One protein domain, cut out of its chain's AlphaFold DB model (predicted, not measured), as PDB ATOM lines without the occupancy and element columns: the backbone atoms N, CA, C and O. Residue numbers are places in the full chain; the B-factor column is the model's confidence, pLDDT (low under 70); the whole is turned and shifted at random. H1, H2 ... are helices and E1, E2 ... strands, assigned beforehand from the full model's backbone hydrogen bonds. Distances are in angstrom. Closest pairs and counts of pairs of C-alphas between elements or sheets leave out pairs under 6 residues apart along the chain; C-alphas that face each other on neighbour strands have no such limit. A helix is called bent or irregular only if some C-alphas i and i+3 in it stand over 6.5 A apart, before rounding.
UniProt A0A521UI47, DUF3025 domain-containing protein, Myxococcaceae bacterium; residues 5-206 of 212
ATOM      1  N   TRP A   5      18.559 -80.410 153.161       62.69
ATOM      2  CA  TRP A   5      19.188 -79.086 153.162       62.69
ATOM      3  C   TRP A   5      20.595 -79.079 152.558       62.69
ATOM      4  O   TRP A   5      20.994 -78.087 151.947       62.69
ATOM      5  N   ALA A   6      21.346 -80.172 152.702       63.84
ATOM      6  CA  ALA A   6      22.673 -80.312 152.121       63.84
ATOM      7  C   ALA A   6      22.603 -80.464 150.594       63.84
ATOM      8  O   ALA A   6      23.530 -80.036 149.907       63.84
ATOM      9  N   GLU A   7      21.497 -80.996 150.055       68.88
ATOM     10  CA  GLU A   7      21.271 -81.089 148.606       68.88
ATOM     11  C   GLU A   7      21.216 -79.708 147.949       68.88
ATOM     12  O   GLU A   7      21.830 -79.495 146.903       68.88
ATOM     13  N   ALA A   8      20.571 -78.734 148.601       74.81
ATOM     14  CA  ALA A   8      20.493 -77.361 148.100       74.81
ATOM     15  C   ALA A   8      21.872 -76.682 147.982       74.81
ATOM     16  O   ALA A   8      22.060 -75.811 147.135       74.81
ATOM     17  N   LEU A   9      22.853 -77.101 148.790       84.69
ATOM     18  CA  LEU A   9      24.236 -76.617 148.711       84.69
ATOM     19  C   LEU A   9      25.160 -77.539 147.915       84.69
ATOM     20  O   LEU A   9      26.333 -77.203 147.749       84.69
ATOM     21  N   LEU A  10      24.674 -78.683 147.429       84.19
ATOM     22  CA  LEU A  10      25.510 -79.752 146.893       84.19
ATOM     23  C   LEU A  10      26.461 -79.287 145.776       84.19
ATOM     24  O   LEU A  10      27.648 -79.609 145.863       84.19
ATOM     25  N   PRO A  11      26.033 -78.487 144.775       88.44
ATOM     26  CA  PRO A  11      26.939 -78.055 143.711       88.44
ATOM     27  C   PRO A  11      28.122 -77.217 144.211       88.44
ATOM     28  O   PRO A  11      29.225 -77.341 143.678       88.44
ATOM     29  N   ALA A  12      27.912 -76.381 145.234       91.88
ATOM     30  CA  ALA A  12      28.959 -75.553 145.825       91.88
ATOM     31  C   ALA A  12      29.793 -76.332 146.854       91.88
ATOM     32  O   ALA A  12      31.022 -76.274 146.821       91.88
ATOM     33  N   SER A  13      29.157 -77.114 147.730       90.62
ATOM     34  CA  SER A  13      29.849 -77.882 148.772       90.62
ATOM     35  C   SER A  13      30.749 -78.972 148.185       90.62
ATOM     36  O   SER A  13      31.850 -79.203 148.688       90.62
ATOM     37  N   GLN A  14      30.367 -79.569 147.051       92.56
ATOM     38  CA  GLN A  14      31.207 -80.521 146.321       92.56
ATOM     39  C   GLN A  14      32.544 -79.927 145.863       92.56
ATOM     40  O   GLN A  14      33.510 -80.674 145.739       92.56
ATOM     41  N   ARG A  15      32.631 -78.609 145.635       94.25
ATOM     42  CA  ARG A  15      33.882 -77.940 145.229       94.25
ATOM     43  C   ARG A  15      34.911 -77.847 146.354       94.25
ATOM     44  O   ARG A  15      36.087 -77.634 146.069       94.25
ATOM     45  N   LEU A  16      34.466 -77.992 147.601       92.06
ATOM     46  CA  LEU A  16      35.288 -77.863 148.807       92.06
ATOM     47  C   LEU A  16      35.482 -79.200 149.540       92.06
ATOM     48  O   LEU A  16      36.160 -79.245 150.561       92.06
ATOM     49  N   ARG A  17      34.877 -80.288 149.050       89.88
ATOM     50  CA  ARG A  17      34.783 -81.575 149.764       89.88
ATOM     51  C   ARG A  17      36.122 -82.269 150.032       89.88
ATOM     52  O   ARG A  17      36.179 -83.156 150.873       89.88
ATOM     53  N   ASP A  18      37.143 -81.950 149.246       91.00
ATOM     54  CA  ASP A  18      38.492 -82.518 149.304       91.00
ATOM     55  C   ASP A  18      39.425 -81.726 150.230       91.00
ATOM     56  O   ASP A  18      40.556 -82.146 150.463       91.00
ATOM     57  N   LEU A  19      38.965 -80.597 150.775       90.19
ATOM     58  CA  LEU A  19      39.737 -79.811 151.727       90.19
ATOM     59  C   LEU A  19      39.757 -80.500 153.093       90.19
ATOM     60  O   LEU A  19      38.726 -80.900 153.631       90.19
ATOM     61  N   SER A  20      40.945 -80.601 153.686       86.56
ATOM     62  CA  SER A  20      41.152 -81.225 154.999       86.56
ATOM     63  C   SER A  20      40.919 -80.272 156.180       86.56
ATOM     64  O   SER A  20      41.163 -80.643 157.325       86.56
ATOM     65  N   GLY A  21      40.495 -79.032 155.922       91.56
ATOM     66  CA  GLY A  21      40.314 -77.993 156.930       91.56
ATOM     67  C   GLY A  21      39.529 -76.795 156.401       91.56
ATOM     68  O   GLY A  21      38.905 -76.859 155.344       91.56
ATOM     69  N   TRP A  22      39.559 -75.694 157.154       93.38
ATOM     70  CA  TRP A  22      38.910 -74.449 156.746       93.38
ATOM     71  C   TRP A  22      39.557 -73.882 155.475       93.38
ATOM     72  O   TRP A  22      40.783 -73.753 155.451       93.38
ATOM     73  N   PRO A  23      38.766 -73.505 154.453       95.62
ATOM     74  CA  PRO A  23      39.311 -72.973 153.214       95.62
ATOM     75  C   PRO A  23      39.940 -71.595 153.439       95.62
ATOM     76  O   PRO A  23      39.405 -70.761 154.174       95.62
ATOM     77  N   SER A  24      41.056 -71.342 152.765       96.12
ATOM     78  CA  SER A  24      41.641 -70.011 152.593       96.12
ATOM     79  C   SER A  24      40.805 -69.141 151.641       96.12
ATOM     80  O   SER A  24      39.901 -69.619 150.956       96.12
ATOM     81  N   LEU A  25      41.104 -67.836 151.575       96.38
ATOM     82  CA  LEU A  25      40.433 -66.934 150.627       96.38
ATOM     83  C   LEU A  25      40.715 -67.322 149.174       96.38
ATOM     84  O   LEU A  25      39.810 -67.244 148.348       96.38
ATOM     85  N   ASP A  26      41.944 -67.739 148.875       97.19
ATOM     86  CA  ASP A  26      42.339 -68.149 147.527       97.19
ATOM     87  C   ASP A  26      41.586 -69.419 147.129       97.19
ATOM     88  O   ASP A  26      40.944 -69.443 146.086       97.19
ATOM     89  N   GLU A  27      41.503 -70.415 148.017       97.38
ATOM     90  CA  GLU A  27      40.714 -71.626 147.762       97.38
ATOM     91  C   GLU A  27      39.222 -71.330 147.570       97.38
ATOM     92  O   GLU A  27      38.600 -71.917 146.685       97.38
ATOM     93  N   LEU A  28      38.636 -70.416 148.353       97.38
ATOM     94  CA  LEU A  28      37.247 -69.993 148.152       97.38
ATOM     95  C   LEU A  28      37.057 -69.325 146.783       97.38
ATOM     96  O   LEU A  28      36.116 -69.663 146.063       97.38
ATOM     97  N   ASN A  29      37.935 -68.390 146.418       97.81
ATOM     98  CA  ASN A  29      37.856 -67.669 145.148       97.81
ATOM     99  C   ASN A  29      38.083 -68.595 143.946       97.81
ATOM    100  O   ASN A  29      37.326 -68.523 142.979       97.81
ATOM    101  N   ASP A  30      39.052 -69.504 144.022       97.25
ATOM    102  CA  ASP A  30      39.392 -70.423 142.938       97.25
ATOM    103  C   ASP A  30      38.313 -71.493 142.744       97.25
ATOM    104  O   ASP A  30      37.870 -71.761 141.624       97.25
ATOM    105  N   ARG A  31      37.840 -72.103 143.839       97.19
ATOM    106  CA  ARG A  31      36.929 -73.257 143.773       97.19
ATOM    107  C   ARG A  31      35.472 -72.859 143.568       97.19
ATOM    108  O   ARG A  31      34.729 -73.610 142.932       97.19
ATOM    109  N   LEU A  32      35.056 -71.697 144.079       97.31
ATOM    110  CA  LEU A  32      33.682 -71.198 143.939       97.31
ATOM    111  C   LEU A  32      33.542 -70.109 142.870       97.31
ATOM    112  O   LEU A  32      32.418 -69.814 142.468       97.31
ATOM    113  N   GLY A  33      34.638 -69.530 142.370       96.44
ATOM    114  CA  GLY A  33      34.619 -68.338 141.516       96.44
ATOM    115  C   GLY A  33      33.707 -68.440 140.296       96.44
ATOM    116  O   GLY A  33      32.968 -67.499 140.019       96.44
ATOM    117  N   ALA A  34      33.687 -69.587 139.610       96.06
ATOM    118  CA  ALA A  34      32.819 -69.808 138.448       96.06
ATOM    119  C   ALA A  34      31.320 -69.851 138.804       96.06
ATOM    120  O   ALA A  34      30.487 -69.418 138.011       96.06
ATOM    121  N   LEU A  35      30.975 -70.359 139.992       96.75
ATOM    122  CA  LEU A  35      29.597 -70.402 140.495       96.75
ATOM    123  C   LEU A  35      29.155 -69.028 141.014       96.75
ATOM    124  O   LEU A  35      28.041 -68.587 140.761       96.75
ATOM    125  N   VAL A  36      30.060 -68.321 141.694       97.19
ATOM    126  CA  VAL A  36      29.832 -66.978 142.242       97.19
ATOM    127  C   VAL A  36      29.737 -65.919 141.135       97.19
ATOM    128  O   VAL A  36      29.012 -64.925 141.275       97.19
ATOM    129  N   ASN A  37      30.456 -66.111 140.026       97.25
ATOM    130  CA  ASN A  37      30.561 -65.171 138.909       97.25
ATOM    131  C   ASN A  37      30.126 -65.809 137.578       97.25
ATOM    132  O   ASN A  37      30.943 -65.926 136.661       97.25
ATOM    133  N   PRO A  38      28.846 -66.201 137.432       95.56
ATOM    134  CA  PRO A  38      28.337 -66.636 136.142       95.56
ATOM    135  C   PRO A  38      28.383 -65.477 135.134       95.56
ATOM    136  O   PRO A  38      28.390 -64.295 135.500       95.56
ATOM    137  N   ALA A  39      28.399 -65.823 133.846       94.25
ATOM    138  CA  ALA A  39      28.493 -64.851 132.763       94.25
ATOM    139  C   ALA A  39      27.399 -63.770 132.857       94.25
ATOM    140  O   ALA A  39      26.236 -64.055 133.139       94.25
ATOM    141  N   GLY A  40      27.784 -62.519 132.601       91.88
ATOM    142  CA  GLY A  40      26.867 -61.376 132.599       91.88
ATOM    143  C   GLY A  40      26.606 -60.740 133.969       91.88
ATOM    144  O   GLY A  40      25.899 -59.737 134.031       91.88
ATOM    145  N   LEU A  41      27.182 -61.259 135.059       92.81
ATOM    146  CA  LEU A  41      27.123 -60.608 136.370       92.81
ATOM    147  C   LEU A  41      28.401 -59.829 136.681       92.81
ATOM    148  O   LEU A  41      29.502 -60.210 136.289       92.81
ATOM    149  N   ARG A  42      28.257 -58.744 137.452       91.31
ATOM    150  CA  ARG A  42      29.405 -58.005 137.987       91.31
ATOM    151  C   ARG A  42      30.255 -58.940 138.863       91.31
ATOM    152  O   ARG A  42      29.684 -59.547 139.778       91.31
ATOM    153  N   PRO A  43      31.576 -59.044 138.633       94.50
ATOM    154  CA  PRO A  43      32.431 -59.915 139.424       94.50
ATOM    155  C   PRO A  43      32.439 -59.540 140.905       94.50
ATOM    156  O   PRO A  43      32.461 -58.358 141.255       94.50
ATOM    157  N   VAL A  44      32.454 -60.557 141.760       95.81
ATOM    158  CA  VAL A  44      32.727 -60.441 143.190       95.81
ATOM    159  C   VAL A  44      33.795 -61.454 143.603       95.81
ATOM    160  O   VAL A  44      33.935 -62.510 142.982       95.81
ATOM    161  N   ARG A  45      34.543 -61.128 144.654       96.75
ATOM    162  CA  ARG A  45      35.549 -61.986 145.283       96.75
ATOM    163  C   ARG A  45      35.379 -61.989 146.797       96.75
ATOM    164  O   ARG A  45      34.939 -60.994 147.378       96.75
ATOM    165  N   PHE A  46      35.789 -63.074 147.434       97.00
ATOM    166  CA  PHE A  46      35.947 -63.147 148.880       97.00
ATOM    167  C   PHE A  46      37.225 -62.418 149.284       97.00
ATOM    168  O   PHE A  46      38.297 -62.652 148.722       97.00
ATOM    169  N   ALA A  47      37.106 -61.510 150.246       94.75
ATOM    170  CA  ALA A  47      38.196 -60.676 150.728       94.75
ATOM    171  C   ALA A  47      38.262 -60.724 152.255       94.75
ATOM    172  O   ALA A  47      37.235 -60.833 152.927       94.75
ATOM    173  N   ALA A  48      39.466 -60.602 152.814       91.38
ATOM    174  CA  ALA A  48      39.661 -60.645 154.259       91.38
ATOM    175  C   ALA A  48      38.786 -59.610 154.981       91.38
ATOM    176  O   ALA A  48      38.761 -58.417 154.648       91.38
ATOM    177  N   SER A  49      38.098 -60.072 156.022       84.31
ATOM    178  CA  SER A  49      37.424 -59.187 156.960       84.31
ATOM    179  C   SER A  49      38.458 -58.383 157.740       84.31
ATOM    180  O   SER A  49      39.217 -58.927 158.541       84.31
ATOM    181  N   VAL A  50      38.503 -57.072 157.504       71.12
ATOM    182  CA  VAL A  50      39.389 -56.170 158.245       71.12
ATOM    183  C   VAL A  50      38.739 -55.875 159.601       71.12
ATOM    184  O   VAL A  50      37.627 -55.329 159.627       71.12
ATOM    185  N   PRO A  51      39.391 -56.204 160.735       58.41
ATOM    186  CA  PRO A  51      38.824 -55.987 162.058       58.41
ATOM    187  C   PRO A  51      38.368 -54.540 162.249       58.41
ATOM    188  O   PRO A  51      39.086 -53.580 161.954       58.41
ATOM    189  N   ARG A  52      37.151 -54.371 162.774       57.28
ATOM    190  CA  ARG A  52      36.603 -53.051 163.091       57.28
ATOM    191  C   ARG A  52      37.412 -52.446 164.238       57.28
ATOM    192  O   ARG A  52      37.187 -52.776 165.399       57.28
ATOM    193  N   SER A  53      38.327 -51.531 163.931       51.16
ATOM    194  CA  SER A  53      38.959 -50.704 164.960       51.16
ATOM    195  C   SER A  53      37.881 -49.923 165.716       51.16
ATOM    196  O   SER A  53      37.199 -49.073 165.140       51.16
ATOM    197  N   ARG A  54      37.750 -50.174 167.027       52.22
ATOM    198  CA  ARG A  54      36.864 -49.413 167.932       52.22
ATOM    199  C   ARG A  54      37.198 -47.911 167.983       52.22
ATOM    200  O   ARG A  54      36.392 -47.137 168.481       52.22
ATOM    201  N   ARG A  55      38.370 -47.489 167.481       49.91
ATOM    202  CA  ARG A  55      38.834 -46.087 167.481       49.91
ATOM    203  C   ARG A  55      38.433 -45.285 166.238       49.91
ATOM    204  O   ARG A  55      38.609 -44.071 166.239       49.91
ATOM    205  N   ALA A  56      37.886 -45.912 165.193       52.28
ATOM    206  CA  ALA A  56      37.438 -45.201 163.994       52.28
ATOM    207  C   ALA A  56      36.086 -44.508 164.255       52.28
ATOM    208  O   ALA A  56      35.026 -45.026 163.912       52.28
ATOM    209  N   LYS A  57      36.138 -43.346 164.921       44.25
ATOM    210  CA  LYS A  57      34.977 -42.568 165.397       44.25
ATOM    211  C   LYS A  57      34.078 -42.031 164.273       44.25
ATOM    212  O   LYS A  57      32.914 -41.743 164.513       44.25
ATOM    213  N   HIS A  58      34.600 -41.962 163.050       45.72
ATOM    214  CA  HIS A  58      33.860 -41.603 161.847       45.72
ATOM    215  C   HIS A  58      34.271 -42.566 160.743       45.72
ATOM    216  O   HIS A  58      35.329 -42.411 160.138       45.72
ATOM    217  N   ARG A  59      33.467 -43.604 160.509       55.62
ATOM    218  CA  ARG A  59      33.581 -44.349 159.257       55.62
ATOM    219  C   ARG A  59      32.549 -43.794 158.307       55.62
ATOM    220  O   ARG A  59      31.377 -43.698 158.661       55.62
ATOM    221  N   GLY A  60      33.021 -43.406 157.134       54.78
ATOM    222  CA  GLY A  60      32.140 -43.122 156.029       54.78
ATOM    223  C   GLY A  60      31.371 -44.378 155.616       54.78
ATOM    224  O   GLY A  60      31.657 -45.512 156.022       54.78
ATOM    225  N   VAL A  61      30.349 -44.136 154.821       59.72
ATOM    226  CA  VAL A  61      29.403 -45.092 154.236       59.72
ATOM    227  C   VAL A  61      30.129 -46.209 153.488       59.72
ATOM    228  O   VAL A  61      29.698 -47.355 153.468       59.72
ATOM    229  N   GLU A  62      31.298 -45.874 152.962       57.62
ATOM    230  CA  GLU A  62      32.223 -46.701 152.206       57.62
ATOM    231  C   GLU A  62      32.718 -47.938 152.966       57.62
ATOM    232  O   GLU A  62      33.204 -48.875 152.338       57.62
ATOM    233  N   ALA A  63      32.628 -47.937 154.301       57.88
ATOM    234  CA  ALA A  63      33.058 -49.043 155.156       57.88
ATOM    235  C   ALA A  63      31.925 -50.019 155.523       57.88
ATOM    236  O   ALA A  63      32.166 -50.978 156.266       57.88
ATOM    237  N   LEU A  64      30.694 -49.755 155.077       67.94
ATOM    238  CA  LEU A  64      29.562 -50.652 155.278       67.94
ATOM    239  C   LEU A  64      29.711 -51.881 154.376       67.94
ATOM    240  O   LEU A  64      30.154 -51.779 153.234       67.94
ATOM    241  N   TYR A  65      29.363 -53.048 154.917       67.31
ATOM    242  CA  TYR A  65      29.547 -54.345 154.263       67.31
ATOM    243  C   TYR A  65      28.883 -54.393 152.879       67.31
ATOM    244  O   TYR A  65      29.548 -54.682 151.889       67.31
ATOM    245  N   ASP A  66      27.619 -53.986 152.792       72.88
ATOM    246  CA  ASP A  66      26.848 -54.003 151.545       72.88
ATOM    247  C   ASP A  66      27.388 -53.017 150.503       72.88
ATOM    248  O   ASP A  66      27.376 -53.288 149.302       72.88
ATOM    249  N   VAL A  67      27.943 -51.893 150.969       72.12
ATOM    250  CA  VAL A  67      28.579 -50.893 150.106       72.12
ATOM    251  C   VAL A  67      29.862 -51.448 149.493       72.12
ATOM    252  O   VAL A  67      30.083 -51.259 148.300       72.12
ATOM    253  N   ARG A  68      30.673 -52.192 150.255       75.00
ATOM    254  CA  ARG A  68      31.874 -52.866 149.725       75.00
ATOM    255  C   ARG A  68      31.527 -53.956 148.713       75.00
ATOM    256  O   ARG A  68      32.186 -54.058 147.681       75.00
ATOM    257  N   ILE A  69      30.464 -54.724 148.944       80.12
ATOM    258  CA  ILE A  69      30.006 -55.720 147.967       80.12
ATOM    259  C   ILE A  69      29.567 -55.027 146.678       80.12
ATOM    260  O   ILE A  69      30.051 -55.361 145.595       80.12
ATOM    261  N   HIS A  70      28.669 -54.046 146.780       78.88
ATOM    262  CA  HIS A  70      28.096 -53.400 145.604       78.88
ATOM    263  C   HIS A  70      29.142 -52.590 144.821       78.88
ATOM    264  O   HIS A  70      29.247 -52.737 143.602       78.88
ATOM    265  N   ARG A  71      29.956 -51.782 145.515       80.12
ATOM    266  CA  ARG A  71      30.955 -50.895 144.906       80.12
ATOM    267  C   ARG A  71      32.250 -51.610 144.536       80.12
ATOM    268  O   ARG A  71      32.736 -51.430 143.425       80.12
ATOM    269  N   ASP A  72      32.806 -52.431 145.421       85.31
ATOM    270  CA  ASP A  72      34.158 -52.994 145.247       85.31
ATOM    271  C   ASP A  72      34.127 -54.450 144.766       85.31
ATOM    272  O   ASP A  72      35.132 -54.975 144.292       85.31
ATOM    273  N   GLY A  73      32.957 -55.095 144.830       91.44
ATOM    274  CA  GLY A  73      32.829 -56.520 144.525       91.44
ATOM    275  C   GLY A  73      33.504 -57.381 145.588       91.44
ATOM    276  O   GLY A  73      33.974 -58.469 145.281       91.44
ATOM    277  N   GLU A  74      33.606 -56.891 146.821       94.19
ATOM    278  CA  GLU A  74      34.274 -57.602 147.906       94.19
ATOM    279  C   GLU A  74      33.263 -58.124 148.918       94.19
ATOM    280  O   GLU A  74      32.627 -57.352 149.638       94.19
ATOM    281  N   VAL A  75      33.163 -59.446 149.013       94.19
ATOM    282  CA  VAL A  75      32.447 -60.126 150.089       94.19
ATOM    283  C   VAL A  75      33.418 -60.275 151.256       94.19
ATOM    284  O   VAL A  75      34.424 -60.972 151.155       94.19
ATOM    285  N   SER A  76      33.157 -59.561 152.351       92.19
ATOM    286  CA  SER A  76      34.007 -59.602 153.546       92.19
ATOM    287  C   SER A  76      33.869 -60.953 154.251       92.19
ATOM    288  O   SER A  76      32.788 -61.274 154.733       92.19
ATOM    289  N   THR A  77      34.969 -61.694 154.373       93.75
ATOM    290  CA  THR A  77      34.991 -63.088 154.840       93.75
ATOM    291  C   THR A  77      36.019 -63.270 155.960       93.75
ATOM    292  O   THR A  77      37.178 -62.858 155.845       93.75
ATOM    293  N   ARG A  78      35.600 -63.871 157.076       92.81
ATOM    294  CA  ARG A  78      36.440 -64.338 158.185       92.81
ATOM    295  C   ARG A  78      36.812 -65.794 157.926       92.81
ATOM    296  O   ARG A  78      35.946 -66.632 157.701       92.81
ATOM    297  N   LEU A  79      38.105 -66.095 157.978       91.44
ATOM    298  CA  LEU A  79      38.589 -67.471 157.880       91.44
ATOM    299  C   LEU A  79      38.271 -68.241 159.166       91.44
ATOM    300  O   LEU A  79      38.274 -67.657 160.251       91.44
ATOM    301  N   GLY A  80      38.013 -69.544 159.046       91.94
ATOM    302  CA  GLY A  80      37.709 -70.387 160.205       91.94
ATOM    303  C   GLY A  80      36.326 -70.153 160.821       91.94
ATOM    304  O   GLY A  80      36.145 -70.405 162.008       91.94
ATOM    305  N   ASN A  81      35.379 -69.600 160.063       93.75
ATOM    306  CA  ASN A  81      34.076 -69.185 160.567       93.75
ATOM    307  C   ASN A  81      32.941 -69.837 159.757       93.75
ATOM    308  O   ASN A  81      32.876 -69.671 158.539       93.75
ATOM    309  N   ALA A  82      32.057 -70.572 160.443       93.19
ATOM    310  CA  ALA A  82      30.962 -71.321 159.820       93.19
ATOM    311  C   ALA A  82      29.983 -70.400 159.083       93.19
ATOM    312  O   ALA A  82      29.681 -70.641 157.916       93.19
ATOM    313  N   HIS A  83      29.569 -69.307 159.727       94.25
ATOM    314  CA  HIS A  83      28.716 -68.283 159.131       94.25
ATOM    315  C   HIS A  83      29.233 -67.790 157.771       94.25
ATOM    316  O   HIS A  83      28.523 -67.841 156.765       94.25
ATOM    317  N   ASP A  84      30.496 -67.354 157.716       95.44
ATOM    318  CA  ASP A  84      31.092 -66.809 156.497       95.44
ATOM    319  C   ASP A  84      31.357 -67.898 155.435       95.44
ATOM    320  O   ASP A  84      31.284 -67.606 154.238       95.44
ATOM    321  N   LEU A  85      31.583 -69.157 155.839       95.56
ATOM    322  CA  LEU A  85      31.635 -70.300 154.919       95.56
ATOM    323  C   LEU A  85      30.270 -70.562 154.269       95.56
ATOM    324  O   LEU A  85      30.189 -70.675 153.045       95.56
ATOM    325  N   PHE A  86      29.188 -70.623 155.050       95.62
ATOM    326  CA  PHE A  86      27.846 -70.801 154.493       95.62
ATOM    327  C   PHE A  86      27.423 -69.607 153.644       95.62
ATOM    328  O   PHE A  86      26.845 -69.795 152.577       95.62
ATOM    329  N   ASN A  87      27.791 -68.388 154.038       96.75
ATOM    330  CA  ASN A  87      27.594 -67.207 153.205       96.75
ATOM    331  C   ASN A  87      28.314 -67.350 151.850       96.75
ATOM    332  O   ASN A  87      27.723 -67.039 150.817       96.75
ATOM    333  N   ALA A  88      29.546 -67.872 151.819       97.00
ATOM    334  CA  ALA A  88      30.271 -68.130 150.573       97.00
ATOM    335  C   ALA A  88      29.582 -69.189 149.690       97.00
ATOM    336  O   ALA A  88      29.458 -68.995 148.478       97.00
ATOM    337  N   LEU A  89      29.074 -70.271 150.288       96.69
ATOM    338  CA  LEU A  89      28.298 -71.290 149.573       96.69
ATOM    339  C   LEU A  89      26.985 -70.721 149.015       96.69
ATOM    340  O   LEU A  89      26.633 -70.999 147.870       96.69
ATOM    341  N   ILE A  90      26.293 -69.862 149.769       97.06
ATOM    342  CA  ILE A  90      25.087 -69.176 149.293       97.06
ATOM    343  C   ILE A  90      25.409 -68.177 148.180       97.06
ATOM    344  O   ILE A  90      24.659 -68.100 147.217       97.06
ATOM    345  N   TRP A  91      26.537 -67.467 148.228       97.44
ATOM    346  CA  TRP A  91      26.996 -66.646 147.099       97.44
ATOM    347  C   TRP A  91      27.230 -67.459 145.820       97.44
ATOM    348  O   TRP A  91      27.005 -66.940 144.727       97.44
ATOM    349  N   ALA A  92      27.664 -68.715 145.948       97.31
ATOM    350  CA  ALA A  92      27.850 -69.623 144.821       97.31
ATOM    351  C   ALA A  92      26.522 -70.189 144.286       97.31
ATOM    352  O   ALA A  92      26.379 -70.363 143.079       97.31
ATOM    353  N   MET A  93      25.551 -70.461 145.161       95.88
ATOM    354  CA  MET A  93      24.252 -71.030 144.773       95.88
ATOM    355  C   MET A  93      23.216 -69.978 144.355       95.88
ATOM    356  O   MET A  93      22.374 -70.246 143.500       95.88
ATOM    357  N   PHE A  94      23.302 -68.775 144.927       97.06
ATOM    358  CA  PHE A  94      22.379 -67.655 144.735       97.06
ATOM    359  C   PHE A  94      23.096 -66.364 144.291       97.06
ATOM    360  O   PHE A  94      22.933 -65.302 144.912       97.06
ATOM    361  N   PRO A  95      23.929 -66.414 143.232       97.25
ATOM    362  CA  PRO A  95      24.759 -65.284 142.832       97.25
ATOM    363  C   PRO A  95      23.944 -64.066 142.380       97.25
ATOM    364  O   PRO A  95      24.418 -62.936 142.541       97.25
ATOM    365  N   ARG A  96      22.744 -64.241 141.808       97.62
ATOM    366  CA  ARG A  96      21.897 -63.116 141.371       97.62
ATOM    367  C   ARG A  96      21.165 -62.506 142.559       97.62
ATOM    368  O   ARG A  96      21.179 -61.282 142.708       97.62
ATOM    369  N   ALA A  97      20.586 -63.332 143.425       97.31
ATOM    370  CA  ALA A  97      19.841 -62.867 144.585       97.31
ATOM    371  C   ALA A  97      20.741 -62.149 145.595       97.31
ATOM    372  O   ALA A  97      20.397 -61.050 146.028       97.31
ATOM    373  N   LYS A  98      21.937 -62.676 145.900       97.19
ATOM    374  CA  LYS A  98      22.888 -62.003 146.806       97.19
ATOM    375  C   LYS A  98      23.327 -60.635 146.281       97.19
ATOM    376  O   LYS A  98      23.419 -59.677 147.047       97.19
ATOM    377  N   ARG A  99      23.512 -60.495 144.962       95.94
ATOM    378  CA  ARG A  99      23.764 -59.185 144.330       95.94
ATOM    379  C   ARG A  99      22.560 -58.251 144.427       95.94
ATOM    380  O   ARG A  99      22.754 -57.055 144.631       95.94
ATOM    381  N   ALA A 100      21.340 -58.770 144.287       96.12
ATOM    382  CA  ALA A 100      20.120 -57.980 144.430       96.12
ATOM    383  C   ALA A 100      19.936 -57.470 145.871       96.12
ATOM    384  O   ALA A 100      19.682 -56.279 146.052       96.12
ATOM    385  N   VAL A 101      20.164 -58.319 146.884       95.38
ATOM    386  CA  VAL A 101      20.194 -57.912 148.302       95.38
ATOM    387  C   VAL A 101      21.242 -56.820 148.522       95.38
ATOM    388  O   VAL A 101      20.907 -55.751 149.029       95.38
ATOM    389  N   ALA A 102      22.489 -57.044 148.090       93.25
ATOM    390  CA  ALA A 102      23.578 -56.086 148.287       93.25
ATOM    391  C   ALA A 102      23.305 -54.731 147.611       93.25
ATOM    392  O   ALA A 102      23.549 -53.684 148.209       93.25
ATOM    393  N   ARG A 103      22.751 -54.736 146.387       92.62
ATOM    394  CA  ARG A 103      22.313 -53.514 145.691       92.62
ATOM    395  C   ARG A 103      21.256 -52.773 146.506       92.62
ATOM    396  O   ARG A 103      21.414 -51.588 146.766       92.62
ATOM    397  N   ARG A 104      20.205 -53.464 146.954       92.69
ATOM    398  CA  ARG A 104      19.119 -52.819 147.701       92.69
ATOM    399  C   ARG A 104      19.557 -52.290 149.060       92.69
ATOM    400  O   ARG A 104      19.161 -51.188 149.430       92.69
ATOM    401  N   GLN A 105      20.410 -53.020 149.776       90.44
ATOM    402  CA  GLN A 105      21.017 -52.533 151.015       90.44
ATOM    403  C   GLN A 105      21.837 -51.260 150.764       90.44
ATOM    404  O   GLN A 105      21.697 -50.276 151.495       90.44
ATOM    405  N   HIS A 106      22.648 -51.245 149.700       87.75
ATOM    406  CA  HIS A 106      23.402 -50.068 149.274       87.75
ATOM    407  C   HIS A 106      22.485 -48.876 148.944       87.75
ATOM    408  O   HIS A 106      22.690 -47.780 149.469       87.75
ATOM    409  N   ASP A 107      21.437 -49.080 148.149       88.00
ATOM    410  CA  ASP A 107      20.520 -48.010 147.747       88.00
ATOM    411  C   ASP A 107      19.728 -47.465 148.945       88.00
ATOM    412  O   ASP A 107      19.567 -46.250 149.096       88.00
ATOM    413  N   ALA A 108      19.307 -48.343 149.862       86.56
ATOM    414  CA  ALA A 108      18.687 -47.955 151.123       86.56
ATOM    415  C   ALA A 108      19.642 -47.131 152.003       86.56
ATOM    416  O   ALA A 108      19.216 -46.159 152.634       86.56
ATOM    417  N   HIS A 109      20.941 -47.455 152.019       82.94
ATOM    418  CA  HIS A 109      21.946 -46.616 152.668       82.94
ATOM    419  C   HIS A 109      22.026 -45.231 152.011       82.94
ATOM    420  O   HIS A 109      21.888 -44.230 152.721       82.94
ATOM    421  N   LEU A 110      22.186 -45.154 150.683       81.62
ATOM    422  CA  LEU A 110      22.299 -43.884 149.955       81.62
ATOM    423  C   LEU A 110      21.083 -42.974 150.158       81.62
ATOM    424  O   LEU A 110      21.261 -41.795 150.473       81.62
ATOM    425  N   ARG A 111      19.856 -43.513 150.074       83.38
ATOM    426  CA  ARG A 111      18.619 -42.751 150.335       83.38
ATOM    427  C   ARG A 111      18.633 -42.088 151.714       83.38
ATOM    428  O   ARG A 111      18.205 -40.946 151.866       83.38
ATOM    429  N   ARG A 112      19.157 -42.775 152.731       73.56
ATOM    430  CA  ARG A 112      19.192 -42.265 154.112       73.56
ATOM    431  C   ARG A 112      20.303 -41.249 154.354       73.56
ATOM    432  O   ARG A 112      20.140 -40.384 155.209       73.56
ATOM    433  N   LEU A 113      21.403 -41.348 153.618       70.25
ATOM    434  CA  LEU A 113      22.522 -40.407 153.693       70.25
ATOM    435  C   LEU A 113      22.221 -39.112 152.947       70.25
ATOM    436  O   LEU A 113      22.482 -38.039 153.479       70.25
ATOM    437  N   GLY A 114      21.588 -39.201 151.774       60.53
ATOM    438  CA  GLY A 114      21.057 -38.029 151.075       60.53
ATOM    439  C   GLY A 114      20.024 -37.268 151.914       60.53
ATOM    440  O   GLY A 114      19.948 -36.048 151.839       60.53
ATOM    441  N   ALA A 115      19.285 -37.974 152.781       54.88
ATOM    442  CA  ALA A 115      18.336 -37.381 153.722       54.88
ATOM    443  C   ALA A 115      18.967 -36.844 155.026       54.88
ATOM    444  O   ALA A 115      18.291 -36.149 155.785       54.88
ATOM    445  N   ARG A 116      20.232 -37.169 155.337       52.34
ATOM    446  CA  ARG A 116      20.914 -36.750 156.574       52.34
ATOM    447  C   ARG A 116      22.339 -36.298 156.278       52.34
ATOM    448  O   ARG A 116      23.273 -37.095 156.278       52.34
ATOM    449  N   VAL A 117      22.519 -34.992 156.106       45.12
ATOM    450  CA  VAL A 117      23.852 -34.377 156.077       45.12
ATOM    451  C   VAL A 117      24.527 -34.597 157.440       45.12
ATOM    452  O   VAL A 117      24.073 -34.071 158.452       45.12
ATOM    453  N   GLY A 118      25.611 -35.381 157.473       49.97
ATOM    454  CA  GLY A 118      26.615 -35.330 158.547       49.97
ATOM    455  C   GLY A 118      26.731 -36.520 159.512       49.97
ATOM    456  O   GLY A 118      27.682 -36.537 160.291       49.97
ATOM    457  N   ALA A 119      25.854 -37.533 159.476       50.72
ATOM    458  CA  ALA A 119      26.030 -38.742 160.298       50.72
ATOM    459  C   ALA A 119      25.311 -39.975 159.728       50.72
ATOM    460  O   ALA A 119      24.168 -39.888 159.275       50.72
ATOM    461  N   LEU A 120      25.953 -41.147 159.827       55.22
ATOM    462  CA  LEU A 120      25.287 -42.434 159.604       55.22
ATOM    463  C   LEU A 120      24.108 -42.563 160.589       55.22
ATOM    464  O   LEU A 120      24.312 -42.397 161.794       55.22
ATOM    465  N   PRO A 121      22.879 -42.856 160.127       56.16
ATOM    466  CA  PRO A 121      21.768 -43.167 161.019       56.16
ATOM    467  C   PRO A 121      22.153 -44.297 161.987       56.16
ATOM    468  O   PRO A 121      22.581 -45.358 161.544       56.16
ATOM    469  N   ASN A 122      21.958 -44.100 163.295       58.41
ATOM    470  CA  ASN A 122      22.299 -45.105 164.317       58.41
ATOM    471  C   ASN A 122      21.473 -46.407 164.236       58.41
ATOM    472  O   ASN A 122      21.840 -47.388 164.871       58.41
ATOM    473  N   ALA A 123      20.369 -46.430 163.481       66.56
ATOM    474  CA  ALA A 123      19.476 -47.583 163.362       66.56
ATOM    475  C   ALA A 123      19.225 -47.923 161.890       66.56
ATOM    476  O   ALA A 123      19.066 -46.999 161.087       66.56
ATOM    477  N   ARG A 124      19.152 -49.216 161.540       73.62
ATOM    478  CA  ARG A 124      18.689 -49.724 160.232       73.62
ATOM    479  C   ARG A 124      17.262 -49.228 159.930       73.62
ATOM    480  O   ARG A 124      16.545 -48.798 160.833       73.62
ATOM    481  N   SER A 125      16.897 -49.118 158.652       85.25
ATOM    482  CA  SER A 125      15.498 -48.880 158.270       85.25
ATOM    483  C   SER A 125      14.758 -50.210 158.252       85.25
ATOM    484  O   SER A 125      15.390 -51.258 158.172       85.25
ATOM    485  N   ARG A 126      13.421 -50.157 158.246       89.12
ATOM    486  CA  ARG A 126      12.592 -51.359 158.104       89.12
ATOM    487  C   ARG A 126      12.991 -52.185 156.884       89.12
ATOM    488  O   ARG A 126      13.201 -53.376 157.027       89.12
ATOM    489  N   GLU A 127      13.199 -51.539 155.739       91.19
ATOM    490  CA  GLU A 127      13.687 -52.199 154.523       91.19
ATOM    491  C   GLU A 127      15.036 -52.897 154.747       91.19
ATOM    492  O   GLU A 127      15.208 -54.050 154.371       91.19
ATOM    493  N   GLN A 128      15.994 -52.226 155.393       90.00
ATOM    494  CA  GLN A 128      17.311 -52.812 155.662       90.00
ATOM    495  C   GLN A 128      17.228 -53.998 156.623       90.00
ATOM    496  O   GLN A 128      17.963 -54.970 156.447       90.00
ATOM    497  N   ASP A 129      16.339 -53.930 157.614       90.88
ATOM    498  CA  ASP A 129      16.063 -55.043 158.520       90.88
ATOM    499  C   ASP A 129      15.419 -56.209 157.765       90.88
ATOM    500  O   ASP A 129      15.865 -57.342 157.905       90.88
ATOM    501  N   THR A 130      14.445 -55.948 156.892       94.00
ATOM    502  CA  THR A 130      13.808 -56.981 156.061       94.00
ATOM    503  C   THR A 130      14.796 -57.659 155.126       94.00
ATOM    504  O   THR A 130      14.834 -58.882 155.055       94.00
ATOM    505  N   LEU A 131      15.627 -56.883 154.432       94.88
ATOM    506  CA  LEU A 131      16.655 -57.417 153.544       94.88
ATOM    507  C   LEU A 131      17.693 -58.245 154.314       94.88
ATOM    508  O   LEU A 131      18.131 -59.272 153.807       94.88
ATOM    509  N   ALA A 132      18.054 -57.843 155.538       93.25
ATOM    510  CA  ALA A 132      18.937 -58.630 156.399       93.25
ATOM    511  C   ALA A 132      18.268 -59.934 156.870       93.25
ATOM    512  O   ALA A 132      18.892 -60.988 156.818       93.25
ATOM    513  N   MET A 133      16.986 -59.893 157.250       94.38
ATOM    514  CA  MET A 133      16.216 -61.091 157.611       94.38
ATOM    515  C   MET A 133      16.115 -62.080 156.444       94.38
ATOM    516  O   MET A 133      16.209 -63.285 156.659       94.38
ATOM    517  N   ILE A 134      15.967 -61.584 155.213       95.94
ATOM    518  CA  ILE A 134      16.011 -62.413 154.003       95.94
ATOM    519  C   ILE A 134      17.414 -63.008 153.819       95.94
ATOM    520  O   ILE A 134      17.528 -64.213 153.624       95.94
ATOM    521  N   ASP A 135      18.477 -62.205 153.908       96.38
ATOM    522  CA  ASP A 135      19.856 -62.658 153.670       96.38
ATOM    523  C   ASP A 135      20.362 -63.690 154.685       96.38
ATOM    524  O   ASP A 135      21.034 -64.657 154.316       96.38
ATOM    525  N   GLU A 136      20.042 -63.493 155.964       95.62
ATOM    526  CA  GLU A 136      20.492 -64.340 157.071       95.62
ATOM    527  C   GLU A 136      19.540 -65.522 157.302       95.62
ATOM    528  O   GLU A 136      19.992 -66.642 157.536       95.62
ATOM    529  N   GLY A 137      18.229 -65.290 157.190       94.94
ATOM    530  CA  GLY A 137      17.183 -66.217 157.621       94.94
ATOM    531  C   GLY A 137      16.184 -66.630 156.541       94.94
ATOM    532  O   GLY A 137      15.176 -67.241 156.878       94.94
ATOM    533  N   GLY A 138      16.391 -66.290 155.269       95.50
ATOM    534  CA  GLY A 138      15.404 -66.518 154.214       95.50
ATOM    535  C   GLY A 138      15.075 -67.994 153.961       95.50
ATOM    536  O   GLY A 138      15.960 -68.808 153.693       95.50
ATOM    537  N   VAL A 139      13.781 -68.308 153.963       94.69
ATOM    538  CA  VAL A 139      13.202 -69.565 153.474       94.69
ATOM    539  C   VAL A 139      12.363 -69.228 152.252       94.69
ATOM    540  O   VAL A 139      11.378 -68.502 152.351       94.69
ATOM    541  N   LEU A 140      12.773 -69.718 151.090       93.62
ATOM    542  CA  LEU A 140      12.088 -69.467 149.831       93.62
ATOM    543  C   LEU A 140      10.944 -70.456 149.699       93.62
ATOM    544  O   LEU A 140      11.187 -71.656 149.728       93.62
ATOM    545  N   GLU A 141       9.730 -69.955 149.530       91.50
ATOM    546  CA  GLU A 141       8.524 -70.760 149.364       91.50
ATOM    547  C   GLU A 141       7.958 -70.509 147.971       91.50
ATOM    548  O   GLU A 141       7.762 -69.357 147.571       91.50
ATOM    549  N   GLY A 142       7.672 -71.573 147.230       87.94
ATOM    550  CA  GLY A 142       6.984 -71.490 145.948       87.94
ATOM    551  C   GLY A 142       6.036 -72.668 145.740       87.94
ATOM    552  O   GLY A 142       5.995 -73.589 146.557       87.94
ATOM    553  N   PRO A 143       5.294 -72.694 144.621       84.94
ATOM    554  CA  PRO A 143       4.316 -73.751 144.341       84.94
ATOM    555  C   PRO A 143       4.901 -75.171 144.312       84.94
ATOM    556  O   PRO A 143       4.179 -76.142 144.498       84.94
ATOM    557  N   CYS A 144       6.206 -75.300 144.061       78.69
ATOM    558  CA  CYS A 144       6.900 -76.583 143.925       78.69
ATOM    559  C   CYS A 144       7.704 -76.983 145.175       78.69
ATOM    560  O   CYS A 144       8.495 -77.920 145.099       78.69
ATOM    561  N   GLY A 145       7.537 -76.273 146.297       86.50
ATOM    562  CA  GLY A 145       8.209 -76.561 147.566       86.50
ATOM    563  C   GLY A 145       9.045 -75.396 148.090       86.50
ATOM    564  O   GLY A 145       8.874 -74.245 147.674       86.50
ATOM    565  N   SER A 146       9.964 -75.720 149.003       88.69
ATOM    566  CA  SER A 146      10.753 -74.735 149.741       88.69
ATOM    567  C   SER A 146      12.255 -74.967 149.625       88.69
ATOM    568  O   SER A 146      12.714 -76.092 149.442       88.69
ATOM    569  N   LEU A 147      13.030 -73.892 149.759       90.00
ATOM    570  CA  LEU A 147      14.488 -73.940 149.735       90.00
ATOM    571  C   LEU A 147      15.090 -72.945 150.732       90.00
ATOM    572  O   LEU A 147      14.580 -71.841 150.914       90.00
ATOM    573  N   LEU A 148      16.198 -73.322 151.368       93.31
ATOM    574  CA  LEU A 148      16.910 -72.445 152.294       93.31
ATOM    575  C   LEU A 148      17.834 -71.492 151.534       93.31
ATOM    576  O   LEU A 148      18.675 -71.916 150.746       93.31
ATOM    577  N   PHE A 149      17.693 -70.201 151.809       95.12
ATOM    578  CA  PHE A 149      18.567 -69.150 151.288       95.12
ATOM    579  C   PHE A 149      19.400 -68.508 152.403       95.12
ATOM    580  O   PHE A 149      20.566 -68.179 152.199       95.12
ATOM    581  N   GLY A 150      18.815 -68.366 153.593       95.50
ATOM    582  CA  GLY A 150      19.465 -67.766 154.748       95.50
ATOM    583  C   GLY A 150      20.694 -68.548 155.203       95.50
ATOM    584  O   GLY A 150      20.578 -69.671 155.692       95.50
ATOM    585  N   HIS A 151      21.877 -67.950 155.081       95.06
ATOM    586  CA  HIS A 151      23.137 -68.600 155.455       95.06
ATOM    587  C   HIS A 151      23.259 -68.870 156.965       95.06
ATOM    588  O   HIS A 151      23.893 -69.854 157.345       95.06
ATOM    589  N   ALA A 152      22.612 -68.072 157.822       94.75
ATOM    590  CA  ALA A 152      22.593 -68.319 159.265       94.75
ATOM    591  C   ALA A 152      21.741 -69.549 159.622       94.75
ATOM    592  O   ALA A 152      22.045 -70.249 160.583       94.75
ATOM    593  N   LEU A 153      20.721 -69.890 158.821       93.62
ATOM    594  CA  LEU A 153      19.974 -71.141 159.015       93.62
ATOM    595  C   LEU A 153      20.878 -72.363 158.835       93.62
ATOM    596  O   LEU A 153      20.767 -73.325 159.588       93.62
ATOM    597  N   TYR A 154      21.793 -72.320 157.865       92.00
ATOM    598  CA  TYR A 154      22.764 -73.392 157.658       92.00
ATOM    599  C   TYR A 154      23.783 -73.495 158.794       92.00
ATOM    600  O   TYR A 154      24.137 -74.606 159.175       92.00
ATOM    601  N   GLU A 155      24.211 -72.365 159.361       91.88
ATOM    602  CA  GLU A 155      25.048 -72.341 160.565       91.88
ATOM    603  C   GLU A 155      24.343 -73.031 161.741       91.88
ATOM    604  O   GLU A 155      24.902 -73.946 162.337       91.88
ATOM    605  N   HIS A 156      23.075 -72.702 161.997       91.25
ATOM    606  CA  HIS A 156      22.290 -73.369 163.038       91.25
ATOM    607  C   HIS A 156      22.130 -74.877 162.797       91.25
ATOM    608  O   HIS A 156      22.244 -75.668 163.732       91.25
ATOM    609  N   LEU A 157      21.915 -75.308 161.549       89.31
ATOM    610  CA  LEU A 157      21.862 -76.738 161.219       89.31
ATOM    611  C   LEU A 157      23.202 -77.441 161.421       89.31
ATOM    612  O   LEU A 157      23.223 -78.583 161.877       89.31
ATOM    613  N   TYR A 158      24.303 -76.766 161.098       87.44
ATOM    614  CA  TYR A 158      25.652 -77.262 161.340       87.44
ATOM    615  C   TYR A 158      25.943 -77.422 162.837       87.44
ATOM    616  O   TYR A 158      26.499 -78.443 163.239       87.44
ATOM    617  N   ASP A 159      25.489 -76.474 163.655       88.62
ATOM    618  CA  ASP A 159      25.613 -76.515 165.116       88.62
ATOM    619  C   ASP A 159      24.619 -77.486 165.785       88.62
ATOM    620  O   ASP A 159      24.686 -77.723 166.993       88.62
ATOM    621  N   GLY A 160      23.705 -78.086 165.013       85.75
ATOM    622  CA  GLY A 160      22.715 -79.040 165.510       85.75
ATOM    623  C   GLY A 160      21.515 -78.401 166.213       85.75
ATOM    624  O   GLY A 160      20.847 -79.076 166.995       85.75
ATOM    625  N   ASP A 161      21.214 -77.131 165.927       85.75
ATOM    626  CA  ASP A 161      20.071 -76.383 166.460       85.75
ATOM    627  C   ASP A 161      18.984 -76.135 165.388       85.75
ATOM    628  O   ASP A 161      18.872 -75.046 164.821       85.75
ATOM    629  N   PRO A 162      18.123 -77.126 165.083       77.50
ATOM    630  CA  PRO A 162      17.026 -76.951 164.131       77.50
ATOM    631  C   PRO A 162      15.825 -76.186 164.722       77.50
ATOM    632  O   PRO A 162      14.804 -76.053 164.043       77.50
ATOM    633  N   GLY A 163      15.900 -75.723 165.979       83.31
ATOM    634  CA  GLY A 163      14.810 -75.026 166.675       83.31
ATOM    635  C   GLY A 163      14.580 -73.593 166.189       83.31
ATOM    636  O   GLY A 163      13.605 -72.945 166.581       83.31
ATOM    637  N   VAL A 164      15.461 -73.097 165.321       89.50
ATOM    638  CA  VAL A 164      15.376 -71.755 164.756       89.50
ATOM    639  C   VAL A 164      14.245 -71.614 163.742       89.50
ATOM    640  O   VAL A 164      13.732 -72.578 163.167       89.50
ATOM    641  N   ARG A 165      13.838 -70.364 163.523       92.31
ATOM    642  CA  ARG A 165      12.766 -70.011 162.594       92.31
ATOM    643  C   ARG A 165      13.331 -69.172 161.460       92.31
ATOM    644  O   ARG A 165      14.070 -68.223 161.704       92.31
ATOM    645  N   GLY A 166      12.951 -69.515 160.238       92.75
ATOM    646  CA  GLY A 166      13.284 -68.769 159.037       92.75
ATOM    647  C   GLY A 166      12.262 -67.682 158.714       92.75
ATOM    648  O   GLY A 166      11.099 -67.731 159.125       92.75
ATOM    649  N   TYR A 167      12.707 -66.698 157.945       94.94
ATOM    650  CA  TYR A 167      11.882 -65.654 157.366       94.94
ATOM    651  C   TYR A 167      11.293 -66.131 156.028       94.94
ATOM    652  O   TYR A 167      12.058 -66.340 155.081       94.94
ATOM    653  N   PRO A 168       9.964 -66.309 155.911       93.81
ATOM    654  CA  PRO A 168       9.354 -66.785 154.676       93.81
ATOM    655  C   PRO A 168       9.449 -65.742 153.563       93.81
ATOM    656  O   PRO A 168       9.102 -64.570 153.732       93.81
ATOM    657  N   VAL A 169       9.850 -66.195 152.380       94.38
ATOM    658  CA  VAL A 169       9.892 -65.409 151.151       94.38
ATOM    659  C   VAL A 169       9.075 -66.132 150.095       94.38
ATOM    660  O   VAL A 169       9.535 -67.084 149.472       94.38
ATOM    661  N   ARG A 170       7.854 -65.643 149.872       93.12
ATOM    662  CA  ARG A 170       6.954 -66.206 148.863       93.12
ATOM    663  C   ARG A 170       7.342 -65.752 147.463       93.12
ATOM    664  O   ARG A 170       7.403 -64.547 147.174       93.12
ATOM    665  N   LEU A 171       7.567 -66.724 146.598       93.19
ATOM    666  CA  LEU A 171       7.909 -66.555 145.197       93.19
ATOM    667  C   LEU A 171       6.739 -67.038 144.338       93.19
ATOM    668  O   LEU A 171       6.069 -68.017 144.659       93.19
ATOM    669  N   ALA A 172       6.454 -66.301 143.263       89.00
ATOM    670  CA  ALA A 172       5.356 -66.634 142.355       89.00
ATOM    671  C   ALA A 172       5.657 -67.905 141.542       89.00
ATOM    672  O   ALA A 172       4.756 -68.670 141.211       89.00
ATOM    673  N   SER A 173       6.935 -68.125 141.238       88.25
ATOM    674  CA  SER A 173       7.476 -69.342 140.643       88.25
ATOM    675  C   SER A 173       8.170 -70.202 141.708       88.25
ATOM    676  O   SER A 173       8.257 -69.824 142.877       88.25
ATOM    677  N   GLY A 174       8.644 -71.391 141.325       86.00
ATOM    678  CA  GLY A 174       9.384 -72.269 142.233       86.00
ATOM    679  C   GLY A 174      10.660 -71.619 142.802       86.00
ATOM    680  O   GLY A 174      11.235 -70.717 142.176       86.00
ATOM    681  N   PRO A 175      11.130 -72.074 143.979       90.44
ATOM    682  CA  PRO A 175      12.276 -71.474 144.648       90.44
ATOM    683  C   PRO A 175      13.554 -71.617 143.813       90.44
ATOM    684  O   PRO A 175      13.997 -72.719 143.501       90.44
ATOM    685  N   SER A 176      14.151 -70.488 143.432       93.19
ATOM    686  CA  SER A 176      15.386 -70.438 142.643       93.19
ATOM    687  C   SER A 176      16.102 -69.096 142.803       93.19
ATOM    688  O   SER A 176      15.487 -68.096 143.179       93.19
ATOM    689  N   ASP A 177      17.393 -69.055 142.457       95.88
ATOM    690  CA  ASP A 177      18.179 -67.812 142.411       95.88
ATOM    691  C   ASP A 177      17.546 -66.754 141.502       95.88
ATOM    692  O   ASP A 177      17.414 -65.592 141.880       95.88
ATOM    693  N   ALA A 178      17.084 -67.161 140.316       95.69
ATOM    694  CA  ALA A 178      16.436 -66.260 139.371       95.69
ATOM    695  C   ALA A 178      15.132 -65.669 139.932       95.69
ATOM    696  O   ALA A 178      14.957 -64.454 139.873       95.69
ATOM    697  N   ALA A 179      14.263 -66.507 140.505       95.94
ATOM    698  CA  ALA A 179      12.976 -66.077 141.050       95.94
ATOM    699  C   ALA A 179      13.139 -65.137 142.252       95.94
ATOM    700  O   ALA A 179      12.442 -64.127 142.360       95.94
ATOM    701  N   LEU A 180      14.090 -65.432 143.147       97.00
ATOM    702  CA  LEU A 180      14.393 -64.552 144.272       97.00
ATOM    703  C   LEU A 180      15.002 -63.226 143.801       97.00
ATOM    704  O   LEU A 180      14.602 -62.169 144.284       97.00
ATOM    705  N   ALA A 181      15.935 -63.254 142.846       97.12
ATOM    706  CA  ALA A 181      16.529 -62.041 142.291       97.12
ATOM    707  C   ALA A 181      15.491 -61.146 141.595       97.12
ATOM    708  O   ALA A 181      15.544 -59.925 141.740       97.12
ATOM    709  N   GLU A 182      14.541 -61.744 140.872       96.25
ATOM    710  CA  GLU A 182      13.405 -61.049 140.265       96.25
ATOM    711  C   GLU A 182      12.509 -60.419 141.338       96.25
ATOM    712  O   GLU A 182      12.253 -59.218 141.294       96.25
ATOM    713  N   ALA A 183      12.122 -61.177 142.367       95.88
ATOM    714  CA  ALA A 183      11.334 -60.652 143.480       95.88
ATOM    715  C   ALA A 183      12.037 -59.496 144.212       95.88
ATOM    716  O   ALA A 183      11.391 -58.527 144.603       95.88
ATOM    717  N   LEU A 184      13.359 -59.583 144.392       96.06
ATOM    718  CA  LEU A 184      14.185 -58.530 144.985       96.06
ATOM    719  C   LEU A 184      14.405 -57.341 144.044       96.06
ATOM    720  O   LEU A 184      14.876 -56.308 144.507       96.06
ATOM    721  N   SER A 185      14.115 -57.458 142.745       93.50
ATOM    722  CA  SER A 185      14.221 -56.338 141.801       93.50
ATOM    723  C   SER A 185      13.041 -55.369 141.867       93.50
ATOM    724  O   SER A 185      13.172 -54.237 141.414       93.50
ATOM    725  N   ASP A 186      11.932 -55.798 142.470       93.00
ATOM    726  CA  ASP A 186      10.789 -54.948 142.770       93.00
ATOM    727  C   ASP A 186      11.031 -54.169 144.074       93.00
ATOM    728  O   ASP A 186      10.973 -54.716 145.182       93.00
ATOM    729  N   ASP A 187      11.303 -52.871 143.938       88.88
ATOM    730  CA  ASP A 187      11.550 -51.965 145.062       88.88
ATOM    731  C   ASP A 187      10.305 -51.737 145.938       88.88
ATOM    732  O   ASP A 187      10.441 -51.289 147.077       88.88
ATOM    733  N   ALA A 188       9.098 -52.075 145.462       90.75
ATOM    734  CA  ALA A 188       7.878 -52.020 146.269       90.75
ATOM    735  C   ALA A 188       7.743 -53.226 147.218       90.75
ATOM    736  O   ALA A 188       6.990 -53.174 148.193       90.75
ATOM    737  N   ARG A 189       8.483 -54.316 146.974       92.12
ATOM    738  CA  ARG A 189       8.512 -55.495 147.851       92.12
ATOM    739  C   ARG A 189       9.591 -55.370 148.919       92.12
ATOM    740  O   ARG A 189      10.606 -54.708 148.726       92.12
ATOM    741  N   PHE A 190       9.403 -56.071 150.038       92.31
ATOM    742  CA  PHE A 190      10.392 -56.180 151.127       92.31
ATOM    743  C   PHE A 190      10.808 -54.834 151.750       92.31
ATOM    744  O   PHE A 190      11.915 -54.692 152.261       92.31
ATOM    745  N   VAL A 191       9.922 -53.838 151.700       88.69
ATOM    746  CA  VAL A 191      10.146 -52.503 152.282       88.69
ATOM    747  C   VAL A 191       9.977 -52.476 153.805       88.69
ATOM    748  O   VAL A 191      10.479 -51.574 154.476       88.69
ATOM    749  N   GLU A 192       9.293 -53.475 154.358       87.62
ATOM    750  CA  GLU A 192       9.183 -53.733 155.789       87.62
ATOM    751  C   GLU A 192       8.953 -55.227 156.060       87.62
ATOM    752  O   GLU A 192       8.579 -55.961 155.134       87.62
ATOM    753  N   PRO A 193       9.188 -55.700 157.304       81.06
ATOM    754  CA  PRO A 193       8.969 -57.097 157.640       81.06
ATOM    755  C   PRO A 193       7.506 -57.450 157.391       81.06
ATOM    756  O   PRO A 193       6.604 -56.790 157.907       81.06
ATOM    757  N   GLY A 194       7.267 -58.476 156.579       73.62
ATOM    758  CA  GLY A 194       5.910 -58.942 156.325       73.62
ATOM    759  C   GLY A 194       5.270 -59.484 157.603       73.62
ATOM    760  O   GLY A 194       5.953 -60.024 158.469       73.62
ATOM    761  N   GLY A 195       3.941 -59.412 157.700       69.69
ATOM    762  CA  GLY A 195       3.183 -60.023 158.804       69.69
ATOM    763  C   GLY A 195       3.128 -61.558 158.769       69.69
ATOM    764  O   GLY A 195       2.372 -62.157 159.530       69.69
ATOM    765  N   ALA A 196       3.872 -62.203 157.867       72.25
ATOM    766  CA  ALA A 196       3.924 -63.654 157.770       72.25
ATOM    767  C   ALA A 196       4.643 -64.243 158.992       72.25
ATOM    768  O   ALA A 196       5.692 -63.754 159.413       72.25
ATOM    769  N   ALA A 197       4.075 -65.308 159.557       80.31
ATOM    770  CA  ALA A 197       4.684 -66.002 160.679       80.31
ATOM    771  C   ALA A 197       6.017 -66.637 160.254       80.31
ATOM    772  O   ALA A 197       6.100 -67.268 159.204       80.31
ATOM    773  N   ALA A 198       7.050 -66.493 161.086       87.56
ATOM    774  CA  ALA A 198       8.334 -67.148 160.857       87.56
ATOM    775  C   ALA A 198       8.158 -68.675 160.805       87.56
ATOM    776  O   ALA A 198       7.452 -69.240 161.647       87.56
ATOM    777  N   VAL A 199       8.818 -69.341 159.863       87.88
ATOM    778  CA  VAL A 199       8.627 -70.773 159.589       87.88
ATOM    779  C   VAL A 199       9.621 -71.592 160.411       87.88
ATOM    780  O   VAL A 199      10.817 -71.313 160.335       87.88
ATOM    781  N   PRO A 200       9.188 -72.578 161.215       89.38
ATOM    782  CA  PRO A 200      10.111 -73.466 161.913       89.38
ATOM    783  C   PRO A 200      10.991 -74.223 160.918       89.38
ATOM    784  O   PRO A 200      10.485 -74.870 160.001       89.38
ATOM    785  N   LEU A 201      12.311 -74.181 161.102       86.31
ATOM    786  CA  LEU A 201      13.238 -74.818 160.169       86.31
ATOM    787  C   LEU A 201      12.983 -76.329 160.064       86.31
ATOM    788  O   LEU A 201      12.992 -76.888 158.972       86.31
ATOM    789  N   ALA A 202      12.632 -76.970 161.179       83.25
ATOM    790  CA  ALA A 202      12.241 -78.376 161.219       83.25
ATOM    791  C   ALA A 202      11.056 -78.741 160.301       83.25
ATOM    792  O   ALA A 202      10.957 -79.898 159.902       83.25
ATOM    793  N   GLU A 203      10.160 -77.805 159.969       83.38
ATOM    794  CA  GLU A 203       9.052 -78.042 159.030       83.38
ATOM    795  C   GLU A 203       9.526 -77.985 157.577       83.38
ATOM    796  O   GLU A 203       9.131 -78.825 156.773       83.38
ATOM    797  N   VAL A 204      10.444 -77.064 157.267       81.81
ATOM    798  CA  VAL A 204      11.050 -76.910 155.934       81.81
ATOM    799  C   VAL A 204      11.876 -78.138 155.546       81.81
ATOM    800  O   VAL A 204      11.951 -78.497 154.376       81.81
ATOM    801  N   LEU A 205      12.496 -78.797 156.527       78.19
ATOM    802  CA  LEU A 205      13.362 -79.957 156.304       78.19
ATOM    803  C   LEU A 205      12.616 -81.284 156.118       78.19
ATOM    804  O   LEU A 205      13.263 -82.303 155.868       78.19
ATOM    805  N   ARG A 206      11.284 -81.314 156.266       71.06
ATOM    806  CA  ARG A 206      10.511 -82.555 156.122       71.06
ATOM    807  C   ARG A 206      10.440 -82.964 154.645       71.06
ATOM    808  O   ARG A 206       9.968 -82.174 153.827       71.06
TER     809      ARG A 206
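This is residues 5 to 206 of the 212 residues of the protein "DUF3025 domain-containing protein" of Myxococcaceae bacterium (UniProt A0A521UI47). Two lobes meet along a helical seam: one is built on the twisted three-strand sheet E4 E3 E5 with H7, H8, H9 and H10 packed on it, the other on the small strand pair E1 E2 with H3, H4 and H5 packed on it. H6 and H7 form a long helical hairpin, and contacts of H6 with H4 and of H5 with H8 join the lobes. The 202 printed residues hold, in order, H1 H2 H3 E1 H4 E2 H5 H6 H7 E3 E4 H8 E5 H9 H10; the class is mostly helix, the larger sheet mixed and the smaller parallel. The whole is compact, with a radius of gyration of the C-alphas of 16.9 A and spans of 49 by 41 by 36 A.

The larger sheet runs E4, residues 145 to 148, E3, residues 138 to 142, E5, residues 165 to 170. The hairpin E3 and E4 is antiparallel, with N 140 and O 147 at 2.8 A; E3 and E5 are parallel, with N 139 and O 167 at 2.8 A. H7, residues 126 to 137, is on this sheet at a height of 9.7 A, over E5. H8, residues 151 to 158, is on the same face as H7, and H10, residues 201 to 204, on the opposite face. H9, residues 177 to 185, is on the sheet too; H1, residues 5 to 8, only grazes it. H6, residues 95 to 114, touches H7 at a shallow tilt of 25 degrees, opposite ways, closest at the C-alphas of Gln 105 and Gln 128, 6.0 A. With residues 95 to 101 alone H6 touches H9, C-alphas of Ala 97 and Ala 181 closest at 4.1 A; with residues 99 to 106 alone it touches H4, residues 65 to 72, C-alphas of Asp 66 and Ala 102 closest at 5.1 A. H5, residues 82 to 93, touches H8, C-alphas of Asn 87 and His 151 closest at 5.2 A. E1, residues 45 to 48, and E2, residues 74 to 77, are parallel, with N 47 and O 75 at 2.9 A; E1, H4, E2 form a strand-helix-strand unit, parallel neighbour strands joined through a helix, with a right-handed crossover. With residues 88 to 93 alone H5 touches H3, residues 25 to 36, C-alphas of Val 36 and Ala 92 closest at 4.2 A; with residues 89 to 93 alone it touches H2, residues 10 to 13, C-alphas of Ala 12 and Leu 89 closest at 5.7 A. Every O i to N i+4 pair is within hydrogen-bond range in H4, H5, H7, H8 and H9, against 6 of 8 in H3 and 15 of 16 in H6; H1, H2 and H10 are too short for one.

H6 is 28.7 A long, from C-alpha 95 at (24.759, -65.284, 142.832) to C-alpha 114 at (21.057, -38.029, 151.075). H5 measures 16.5 A, H7 15.6 A, E5 15.4 A. H3 is irregular, with C-alphas 31 and 34 7.6 A apart.

The C-alphas farthest apart, of Asp 18 and Val 117, are 50.8 A apart. The printed part has no cut; the links H2 to H3, E1 to H4, H6 to H7 and H9 to H10 are long. Mean pLDDT of the printed part is 85.7, under 70 at residues 5 to 7, 51 to 65, 114 to 123 and 195.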